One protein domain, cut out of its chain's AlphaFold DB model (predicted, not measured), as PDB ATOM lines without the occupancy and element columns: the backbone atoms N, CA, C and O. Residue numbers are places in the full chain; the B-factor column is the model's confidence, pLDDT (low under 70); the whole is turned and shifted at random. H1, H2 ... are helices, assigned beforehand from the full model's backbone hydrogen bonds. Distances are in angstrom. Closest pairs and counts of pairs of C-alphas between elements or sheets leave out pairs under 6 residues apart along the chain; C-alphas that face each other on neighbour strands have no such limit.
ATOM      1  N   GLU A  14      51.881  48.071  75.827       91.31
ATOM      2  CA  GLU A  14      52.281  49.473  75.912       91.31
ATOM      3  C   GLU A  14      52.590  50.062  74.531       91.31
ATOM      4  O   GLU A  14      52.097  51.141  74.209       91.31
ATOM      5  N   ASP A  15      53.272  49.310  73.666       91.00
ATOM      6  CA  ASP A  15      53.532  49.715  72.280       91.00
ATOM      7  C   ASP A  15      52.219  49.901  71.505       91.00
ATOM      8  O   ASP A  15      52.066  50.860  70.751       91.00
ATOM      9  N   ILE A  16      51.226  49.032  71.746       89.62
ATOM     10  CA  ILE A  16      49.884  49.159  71.156       89.62
ATOM     11  C   ILE A  16      49.198  50.443  71.629       89.62
ATOM     12  O   ILE A  16      48.591  51.142  70.815       89.62
ATOM     13  N   LYS A  17      49.275  50.782  72.922       92.75
ATOM     14  CA  LYS A  17      48.680  52.023  73.447       92.75
ATOM     15  C   LYS A  17      49.344  53.257  72.853       92.75
ATOM     16  O   LYS A  17      48.631  54.157  72.418       92.75
ATOM     17  N   ILE A  18      50.677  53.278  72.802       94.44
ATOM     18  CA  ILE A  18      51.445  54.380  72.215       94.44
ATOM     19  C   ILE A  18      51.053  54.543  70.746       94.44
ATOM     20  O   ILE A  18      50.617  55.620  70.345       94.44
ATOM     21  N   ALA A  19      51.103  53.458  69.967       92.25
ATOM     22  CA  ALA A  19      50.735  53.480  68.557       92.25
ATOM     23  C   ALA A  19      49.287  53.946  68.343       92.25
ATOM     24  O   ALA A  19      49.018  54.735  67.437       92.25
ATOM     25  N   THR A  20      48.357  53.504  69.194       92.94
ATOM     26  CA  THR A  20      46.947  53.914  69.122       92.94
ATOM     27  C   THR A  20      46.782  55.401  69.440       92.94
ATOM     28  O   THR A  20      46.112  56.095  68.680       92.94
ATOM     29  N   SER A  21      47.425  55.915  70.497       93.94
ATOM     30  CA  SER A  21      47.392  57.347  70.845       93.94
ATOM     31  C   SER A  21      47.926  58.193  69.694       93.94
ATOM     32  O   SER A  21      47.227  59.073  69.189       93.94
ATOM     33  N   THR A  22      49.109  57.851  69.180       93.62
ATOM     34  CA  THR A  22      49.721  58.559  68.053       93.62
ATOM     35  C   THR A  22      48.837  58.510  66.805       93.62
ATOM     36  O   THR A  22      48.648  59.525  66.138       93.62
ATOM     37  N   ALA A  23      48.233  57.360  66.493       92.88
ATOM     38  CA  ALA A  23      47.315  57.244  65.362       92.88
ATOM     39  C   ALA A  23      46.064  58.124  65.534       92.88
ATOM     40  O   ALA A  23      45.598  58.730  64.562       92.88
ATOM     41  N   THR A  24      45.526  58.222  66.755       90.25
ATOM     42  CA  THR A  24      44.380  59.095  67.041       90.25
ATOM     43  C   THR A  24      44.737  60.572  66.927       90.25
ATOM     44  O   THR A  24      43.996  61.311  66.283       90.25
ATOM     45  N   GLU A  25      45.888  60.992  67.453       91.56
ATOM     46  CA  GLU A  25      46.389  62.368  67.337       91.56
ATOM     47  C   GLU A  25      46.557  62.769  65.869       91.56
ATOM     48  O   GLU A  25      45.968  63.752  65.419       91.56
ATOM     49  N   LEU A  26      47.242  61.937  65.076       92.69
ATOM     50  CA  LEU A  26      47.424  62.175  63.643       92.69
ATOM     51  C   LEU A  26      46.087  62.259  62.894       92.69
ATOM     52  O   LEU A  26      45.916  63.094  62.003       92.69
ATOM     53  N   SER A  27      45.120  61.411  63.249       87.88
ATOM     54  CA  SER A  27      43.787  61.421  62.639       87.88
ATOM     55  C   SER A  27      43.020  62.707  62.957       87.88
ATOM     56  O   SER A  27      42.387  63.291  62.070       87.88
ATOM     57  N   CYS A  28      43.099  63.174  64.204       85.06
ATOM     58  CA  CYS A  28      42.513  64.438  64.639       85.06
ATOM     59  C   CYS A  28      43.148  65.630  63.908       85.06
ATOM     60  O   CYS A  28      42.424  66.465  63.358       85.06
ATOM     61  N   ASP A  29      44.476  65.663  63.810       86.75
ATOM     62  CA  ASP A  29      45.215  66.725  63.126       86.75
ATOM     63  C   ASP A  29      44.881  66.790  61.634       86.75
ATOM     64  O   ASP A  29      44.563  67.859  61.100       86.75
ATOM     65  N   MET A  30      44.876  65.642  60.952       89.31
ATOM     66  CA  MET A  30      44.483  65.565  59.543       89.31
ATOM     67  C   MET A  30      43.045  66.051  59.335       89.31
ATOM     68  O   MET A  30      42.773  66.822  58.408       89.31
ATOM     69  N   SER A  31      42.118  65.657  60.210       85.25
ATOM     70  CA  SER A  31      40.724  66.114  60.161       85.25
ATOM     71  C   SER A  31      40.616  67.638  60.313       85.25
ATOM     72  O   SER A  31      39.939  68.308  59.518       85.25
ATOM     73  N   ALA A  32      41.350  68.218  61.267       83.81
ATOM     74  CA  ALA A  32      41.398  69.660  61.479       83.81
ATOM     75  C   ALA A  32      41.958  70.403  60.252       83.81
ATOM     76  O   ALA A  32      41.372  71.398  59.807       83.81
ATOM     77  N   GLN A  33      43.035  69.896  59.644       86.94
ATOM     78  CA  GLN A  33      43.616  70.466  58.423       86.94
ATOM     79  C   GLN A  33      42.641  70.422  57.239       86.94
ATOM     80  O   GLN A  33      42.477  71.423  56.533       86.94
ATOM     81  N   ILE A  34      41.934  69.306  57.044       87.56
ATOM     82  CA  ILE A  34      40.909  69.179  55.996       87.56
ATOM     83  C   ILE A  34      39.783  70.194  56.225       87.56
ATOM     84  O   ILE A  34      39.352  70.864  55.281       87.56
ATOM     85  N   SER A  35      39.325  70.355  57.468       84.81
ATOM     86  CA  SER A  35      38.309  71.349  57.827       84.81
ATOM     87  C   SER A  35      38.774  72.783  57.536       84.81
ATOM     88  O   SER A  35      38.037  73.566  56.925       84.81
ATOM     89  N   ARG A  36      40.019  73.133  57.901       85.75
ATOM     90  CA  ARG A  36      40.643  74.431  57.570       85.75
ATOM     91  C   ARG A  36      40.675  74.663  56.059       85.75
ATOM     92  O   ARG A  36      40.269  75.725  55.581       85.75
ATOM     93  N   LEU A  37      41.091  73.658  55.287       87.19
ATOM     94  CA  LEU A  37      41.157  73.746  53.830       87.19
ATOM     95  C   LEU A  37      39.772  73.949  53.199       87.19
ATOM     96  O   LEU A  37      39.621  74.789  52.309       87.19
ATOM     97  N   ARG A  38      38.756  73.212  53.666       86.56
ATOM     98  CA  ARG A  38      37.370  73.352  53.195       86.56
ATOM     99  C   ARG A  38      36.826  74.751  53.470       86.56
ATOM    100  O   ARG A  38      36.305  75.375  52.548       86.56
ATOM    101  N   ARG A  39      37.014  75.277  54.686       85.56
ATOM    102  CA  ARG A  39      36.619  76.652  55.045       85.56
ATOM    103  C   ARG A  39      37.306  77.690  54.165       85.56
ATOM    104  O   ARG A  39      36.635  78.554  53.610       85.56
ATOM    105  N   LYS A  40      38.618  77.565  53.950       85.19
ATOM    106  CA  LYS A  40      39.370  78.472  53.071       85.19
ATOM    107  C   LYS A  40      38.843  78.450  51.632       85.19
ATOM    108  O   LYS A  40      38.659  79.514  51.044       85.19
ATOM    109  N   LYS A  41      38.570  77.264  51.075       87.44
ATOM    110  CA  LYS A  41      37.983  77.121  49.729       87.44
ATOM    111  C   LYS A  41      36.575  77.714  49.648       87.44
ATOM    112  O   LYS A  41      36.267  78.400  48.679       87.44
ATOM    113  N   LEU A  42      35.745  77.502  50.671       86.75
ATOM    114  CA  LEU A  42      34.408  78.090  50.742       86.75
ATOM    115  C   LEU A  42      34.483  79.624  50.742       86.75
ATOM    116  O   LEU A  42      33.844  80.267  49.914       86.75
ATOM    117  N   MET A  43      35.326  80.208  51.596       85.38
ATOM    118  CA  MET A  43      35.516  81.662  51.653       85.38
ATOM    119  C   MET A  43      36.014  82.225  50.320       85.38
ATOM    120  O   MET A  43      35.479  83.218  49.837       85.38
ATOM    121  N   GLN A  44      36.962  81.544  49.666       85.94
ATOM    122  CA  GLN A  44      37.420  81.906  48.320       85.94
ATOM    123  C   GLN A  44      36.303  81.893  47.277       85.94
ATOM    124  O   GLN A  44      36.295  82.757  46.402       85.94
ATOM    125  N   SER A  45      35.392  80.918  47.356       86.88
ATOM    126  CA  SER A  45      34.269  80.803  46.421       86.88
ATOM    127  C   SER A  45      33.207  81.885  46.625       86.88
ATOM    128  O   SER A  45      32.577  82.295  45.656       86.88
ATOM    129  N   ILE A  46      33.047  82.380  47.858       87.06
ATOM    130  CA  ILE A  46      32.140  83.488  48.178       87.06
ATOM    131  C   ILE A  46      32.764  84.812  47.735       87.06
ATOM    132  O   ILE A  46      32.158  85.553  46.966       87.06
ATOM    133  N   ASN A  47      33.972  85.122  48.219       87.06
ATOM    134  CA  ASN A  47      34.690  86.341  47.861       87.06
ATOM    135  C   ASN A  47      36.181  86.240  48.232       87.06
ATOM    136  O   ASN A  47      36.554  86.076  49.395       87.06
ATOM    137  N   LYS A  48      37.058  86.430  47.240       86.31
ATOM    138  CA  LYS A  48      38.522  86.383  47.414       86.31
ATOM    139  C   LYS A  48      39.051  87.437  48.397       86.31
ATOM    140  O   LYS A  48      40.062  87.185  49.047       86.31
ATOM    141  N   ASN A  49      38.351  88.563  48.554       85.88
ATOM    142  CA  ASN A  49      38.718  89.645  49.472       85.88
ATOM    143  C   ASN A  49      38.440  89.314  50.946       85.88
ATOM    144  O   ASN A  49      38.854  90.072  51.812       85.88
ATOM    145  N   LEU A  50      37.764  88.197  51.246       80.19
ATOM    146  CA  LEU A  50      37.543  87.736  52.624       80.19
ATOM    147  C   LEU A  50      38.730  86.934  53.175       80.19
ATOM    148  O   LEU A  50      38.845  86.752  54.382       80.19
ATOM    149  N   LEU A  51      39.635  86.460  52.312       79.38
ATOM    150  CA  LEU A  51      40.809  85.689  52.731       79.38
ATOM    151  C   LEU A  51      41.727  86.411  53.732       79.38
ATOM    152  O   LEU A  51      42.218  85.723  54.625       79.38
ATOM    153  N   PRO A  52      42.025  87.718  53.589       79.56
ATOM    154  CA  PRO A  52      42.833  88.443  54.567       79.56
ATOM    155  C   PRO A  52      42.156  88.490  55.940       79.56
ATOM    156  O   PRO A  52      42.795  88.156  56.928       79.56
ATOM    157  N   LEU A  53      40.844  88.750  55.980       74.38
ATOM    158  CA  LEU A  53      40.057  88.804  57.220       74.38
ATOM    159  C   LEU A  53      40.050  87.452  57.953       74.38
ATOM    160  O   LEU A  53      40.214  87.386  59.161       74.38
ATOM    161  N   VAL A  54      39.958  86.350  57.205       72.44
ATOM    162  CA  VAL A  54      39.993  84.980  57.752       72.44
ATOM    163  C   VAL A  54      41.389  84.564  58.239       72.44
ATOM    164  O   VAL A  54      41.517  83.617  59.009       72.44
ATOM    165  N   LYS A  55      42.457  85.212  57.757       71.19
ATOM    166  CA  LYS A  55      43.816  84.979  58.269       71.19
ATOM    167  C   LYS A  55      44.081  85.747  59.561       71.19
ATOM    168  O   LYS A  55      44.902  85.290  60.346       71.19
ATOM    169  N   GLU A  56      43.439  86.899  59.727       66.00
ATOM    170  CA  GLU A  56      43.527  87.718  60.938       66.00
ATOM    171  C   GLU A  56      42.690  87.109  62.073       66.00
ATOM    172  O   GLU A  56      43.170  87.035  63.202       66.00
ATOM    173  N   ASP A  57      41.514  86.550  61.760       64.12
ATOM    174  CA  ASP A  57      40.703  85.770  62.704       64.12
ATOM    175  C   ASP A  57      41.160  84.303  62.771       64.12
ATOM    176  O   ASP A  57      40.615  83.413  62.106       64.12
ATOM    177  N   GLY A  58      42.157  84.034  63.623       65.12
ATOM    178  CA  GLY A  58      42.596  82.671  63.960       65.12
ATOM    179  C   GLY A  58      41.426  81.767  64.369       65.12
ATOM    180  O   GLY A  58      41.324  80.629  63.902       65.12
ATOM    181  N   ASP A  59      40.466  82.322  65.107       69.50
ATOM    182  CA  ASP A  59      39.268  81.635  65.592       69.50
ATOM    183  C   ASP A  59      38.431  81.017  64.466       69.50
ATOM    184  O   ASP A  59      37.863  79.937  64.629       69.50
ATOM    185  N   PHE A  60      38.387  81.634  63.280       68.88
ATOM    186  CA  PHE A  60      37.603  81.094  62.170       68.88
ATOM    187  C   PHE A  60      38.251  79.867  61.527       68.88
ATOM    188  O   PHE A  60      37.538  79.040  60.960       68.88
ATOM    189  N   LEU A  61      39.578  79.724  61.587       69.06
ATOM    190  CA  LEU A  61      40.302  78.540  61.108       69.06
ATOM    191  C   LEU A  61      40.431  77.474  62.198       69.06
ATOM    192  O   LEU A  61      40.511  76.284  61.893       69.06
ATOM    193  N   GLU A  62      40.405  77.865  63.462       72.75
ATOM    194  CA  GLU A  62      40.486  76.940  64.595       72.75
ATOM    195  C   GLU A  62      39.101  76.474  65.059       72.75
ATOM    196  O   GLU A  62      38.990  75.459  65.739       72.75
ATOM    197  N   ALA A  63      38.039  77.150  64.607       71.94
ATOM    198  CA  ALA A  63      36.656  76.841  64.940       71.94
ATOM    199  C   ALA A  63      36.343  75.351  64.778       71.94
ATOM    200  O   ALA A  63      36.686  74.729  63.760       71.94
ATOM    201  N   HIS A  64      35.659  74.810  65.786       69.38
ATOM    202  CA  HIS A  64      35.303  73.406  65.841       69.38
ATOM    203  C   HIS A  64      34.482  73.036  64.595       69.38
ATOM    204  O   HIS A  64      33.553  73.770  64.224       69.38
ATOM    205  N   PRO A  65      34.788  71.913  63.920       62.72
ATOM    206  CA  PRO A  65      33.881  71.394  62.912       62.72
ATOM    207  C   PRO A  65      32.532  71.182  63.604       62.72
ATOM    208  O   PRO A  65      32.471  70.514  64.634       62.72
ATOM    209  N   ASN A  66      31.475  71.783  63.053       66.25
ATOM    210  CA  ASN A  66      30.121  71.788  63.615       66.25
ATOM    211  C   ASN A  66      29.832  72.833  64.716       66.25
ATOM    212  O   ASN A  66      29.116  72.542  65.671       66.25
ATOM    213  N   LEU A  67      30.326  74.067  64.550       66.06
ATOM    214  CA  LEU A  67      30.088  75.198  65.468       66.06
ATOM    215  C   LEU A  67      28.610  75.424  65.842       66.06
ATOM    216  O   LEU A  67      28.308  75.894  66.932       66.06
ATOM    217  N   PHE A  68      27.694  75.096  64.932       73.12
ATOM    218  CA  PHE A  68      26.259  75.329  65.100       73.12
ATOM    219  C   PHE A  68      25.467  74.056  65.459       73.12
ATOM    220  O   PHE A  68      24.246  74.111  65.583       73.12
ATOM    221  N   GLY A  69      26.148  72.917  65.639       75.75
ATOM    222  CA  GLY A  69      25.520  71.622  65.899       75.75
ATOM    223  C   GLY A  69      25.003  70.921  64.637       75.75
ATOM    224  O   GLY A  69      24.756  71.539  63.600       75.75
ATOM    225  N   ALA A  70      24.844  69.595  64.725       80.50
ATOM    226  CA  ALA A  70      24.531  68.738  63.573       80.50
ATOM    227  C   ALA A  70      23.179  69.084  62.922       80.50
ATOM    228  O   ALA A  70      23.006  68.928  61.714       80.50
ATOM    229  N   ASP A  71      22.253  69.624  63.714       84.56
ATOM    230  CA  ASP A  71      20.907  69.975  63.277       84.56
ATOM    231  C   ASP A  71      20.805  71.377  62.660       84.56
ATOM    232  O   ASP A  71      19.758  71.728  62.110       84.56
ATOM    233  N   PHE A  72      21.876  72.183  62.675       83.50
ATOM    234  CA  PHE A  72      21.837  73.553  62.150       83.50
ATOM    235  C   PHE A  72      21.371  73.608  60.699       83.50
ATOM    236  O   PHE A  72      20.532  74.433  60.350       83.50
ATOM    237  N   SER A  73      21.874  72.713  59.845       82.94
ATOM    238  CA  SER A  73      21.484  72.711  58.431       82.94
ATOM    239  C   SER A  73      19.995  72.420  58.244       82.94
ATOM    240  O   SER A  73      19.389  72.951  57.313       82.94
ATOM    241  N   LYS A  74      19.414  71.576  59.102       89.00
ATOM    242  CA  LYS A  74      17.984  71.271  59.082       89.00
ATOM    243  C   LYS A  74      17.189  72.496  59.531       89.00
ATOM    244  O   LYS A  74      16.327  72.955  58.792       89.00
ATOM    245  N   HIS A  75      17.559  73.094  60.662       85.31
ATOM    246  CA  HIS A  75      16.896  74.290  61.183       85.31
ATOM    247  C   HIS A  75      17.000  75.497  60.245       85.31
ATOM    248  O   HIS A  75      16.015  76.202  60.039       85.31
ATOM    249  N   ALA A  76      18.161  75.718  59.625       86.44
ATOM    250  CA  ALA A  76      18.358  76.787  58.650       86.44
ATOM    251  C   ALA A  76      17.462  76.601  57.417       86.44
ATOM    252  O   ALA A  76      16.921  77.574  56.889       86.44
ATOM    253  N   LYS A  77      17.275  75.352  56.974       90.38
ATOM    254  CA  LYS A  77      16.378  75.021  55.867       90.38
ATOM    255  C   LYS A  77      14.913  75.234  56.247       90.38
ATOM    256  O   LYS A  77      14.214  75.927  55.515       90.38
ATOM    257  N   ASP A  78      14.484  74.712  57.394       91.75
ATOM    258  CA  ASP A  78      13.112  74.877  57.884       91.75
ATOM    259  C   ASP A  78      12.764  76.367  58.029       91.75
ATOM    260  O   ASP A  78      11.706  76.809  57.584       91.75
ATOM    261  N   HIS A  79      13.687  77.173  58.563       89.19
ATOM    262  CA  HIS A  79      13.519  78.622  58.663       89.19
ATOM    263  C   HIS A  79      13.448  79.295  57.285       89.19
ATOM    264  O   HIS A  79      12.608  80.164  57.054       89.19
ATOM    265  N   LEU A  80      14.310  78.912  56.340       91.94
ATOM    266  CA  LEU A  80      14.267  79.451  54.981       91.94
ATOM    267  C   LEU A  80      12.929  79.140  54.294       91.94
ATOM    268  O   LEU A  80      12.378  79.997  53.601       91.94
ATOM    269  N   ASP A  81      12.400  77.936  54.488       89.50
ATOM    270  CA  ASP A  81      11.128  77.526  53.907       89.50
ATOM    271  C   ASP A  81       9.942  78.238  54.583       89.50
ATOM    272  O   ASP A  81       9.034  78.681  53.880       89.50
ATOM    273  N   GLN A  82      10.003  78.503  55.895       88.25
ATOM    274  CA  GLN A  82       9.052  79.385  56.592       88.25
ATOM    275  C   GLN A  82       9.082  80.826  56.060       88.25
ATOM    276  O   GLN A  82       8.041  81.439  55.838       88.25
ATOM    277  N   VAL A  83      10.266  81.391  55.808       86.69
ATOM    278  CA  VAL A  83      10.378  82.744  55.237       86.69
ATOM    279  C   VAL A  83       9.782  82.790  53.830       86.69
ATOM    280  O   VAL A  83       9.116  83.764  53.473       86.69
ATOM    281  N   LYS A  84       9.975  81.744  53.020       86.50
ATOM    282  CA  LYS A  84       9.372  81.657  51.681       86.50
ATOM    283  C   LYS A  84       7.849  81.558  51.742       86.50
ATOM    284  O   LYS A  84       7.190  82.246  50.966       86.50
ATOM    285  N   THR A  85       7.289  80.747  52.643       81.81
ATOM    286  CA  THR A  85       5.829  80.638  52.799       81.81
ATOM    287  C   THR A  85       5.230  81.945  53.307       81.81
ATOM    288  O   THR A  85       4.252  82.418  52.736       81.81
ATOM    289  N   LEU A  86       5.867  82.609  54.277       76.62
ATOM    290  CA  LEU A  86       5.469  83.947  54.729       76.62
ATOM    291  C   LEU A  86       5.515  84.976  53.596       76.62
ATOM    292  O   LEU A  86       4.593  85.774  53.447       76.62
ATOM    293  N   LYS A  87       6.546  84.934  52.749       74.44
ATOM    294  CA  LYS A  87       6.662  85.823  51.586       74.44
ATOM    295  C   LYS A  87       5.610  85.538  50.507       74.44
ATOM    296  O   LYS A  87       5.256  86.452  49.774       74.44
ATOM    297  N   ALA A  88       5.113  84.303  50.411       69.94
ATOM    298  CA  ALA A  88       4.049  83.917  49.483       69.94
ATOM    299  C   ALA A  88       2.642  84.294  49.987       69.94
ATOM    300  O   ALA A  88       1.758  84.562  49.178       69.94
ATOM    301  N   VAL A  89       2.437  84.333  51.308       66.06
ATOM    302  CA  VAL A  89       1.176  84.763  51.947       66.06
ATOM    303  C   VAL A  89       1.137  86.284  52.153       66.06
ATOM    304  O   VAL A  89       0.068  86.890  52.216       66.06
ATOM    305  N   SER A  90       2.303  86.932  52.198       50.16
ATOM    306  CA  SER A  90       2.425  88.383  52.136       50.16
ATOM    307  C   SER A  90       2.001  88.877  50.752       50.16
ATOM    308  O   SER A  90       2.754  88.769  49.785       50.16
TER     309      SER A  90
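What this domain is: This is residues 14 to 90 of the 137 residues of an uncharacterized protein of Amphimedon queenslandica (UniProt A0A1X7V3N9). One long helix, H1, has two short helices, H2 and H3, folded back on its later part, while H4 sticks out and touches no helix. Residues 14 to 30 of H1 and residues 66 to 90 stand free. The printed part has 77 residues, with helices H1 to H4 in chain order and no named strand, all helix; it is extended, with a radius of gyration of the C-alphas of 18.9 A and spans of 67 by 30 by 17 A.

How they stand to each other: H1, residues 14 to 46, touches H2, residues 48 to 56, with residues 40 to 44 alone; the closest C-alphas, of Met 43 and Leu 50, are 6.5 A apart. They form a helical hairpin, opposite ways at a steep tilt of 42 degrees. H1 touches H3, residues 58 to 62, with residues 32 to 39 alone; the closest C-alphas, of Arg 36 and Leu 61, are 5.4 A apart. H4, residues 72 to 89, is apart from H1, H2 and H3. Every O i to N i+4 pair is within hydrogen-bond range in H1, H3 and H4, and 3 of 5 in H2.

Where its parts are: H1 runs 48.3 A from C-alpha 14 at (52.281, 49.473, 75.912); H4 runs 25.6 A to C-alpha 89 at (1.176, 84.763, 51.947).

The domain as a whole: The printed part has no cut. The C-alphas farthest apart, of Glu 14 and Ser 90, are 67.6 A apart. Residues 56 to 61, 64 to 67 and 88 to 90 have pLDDT under 70.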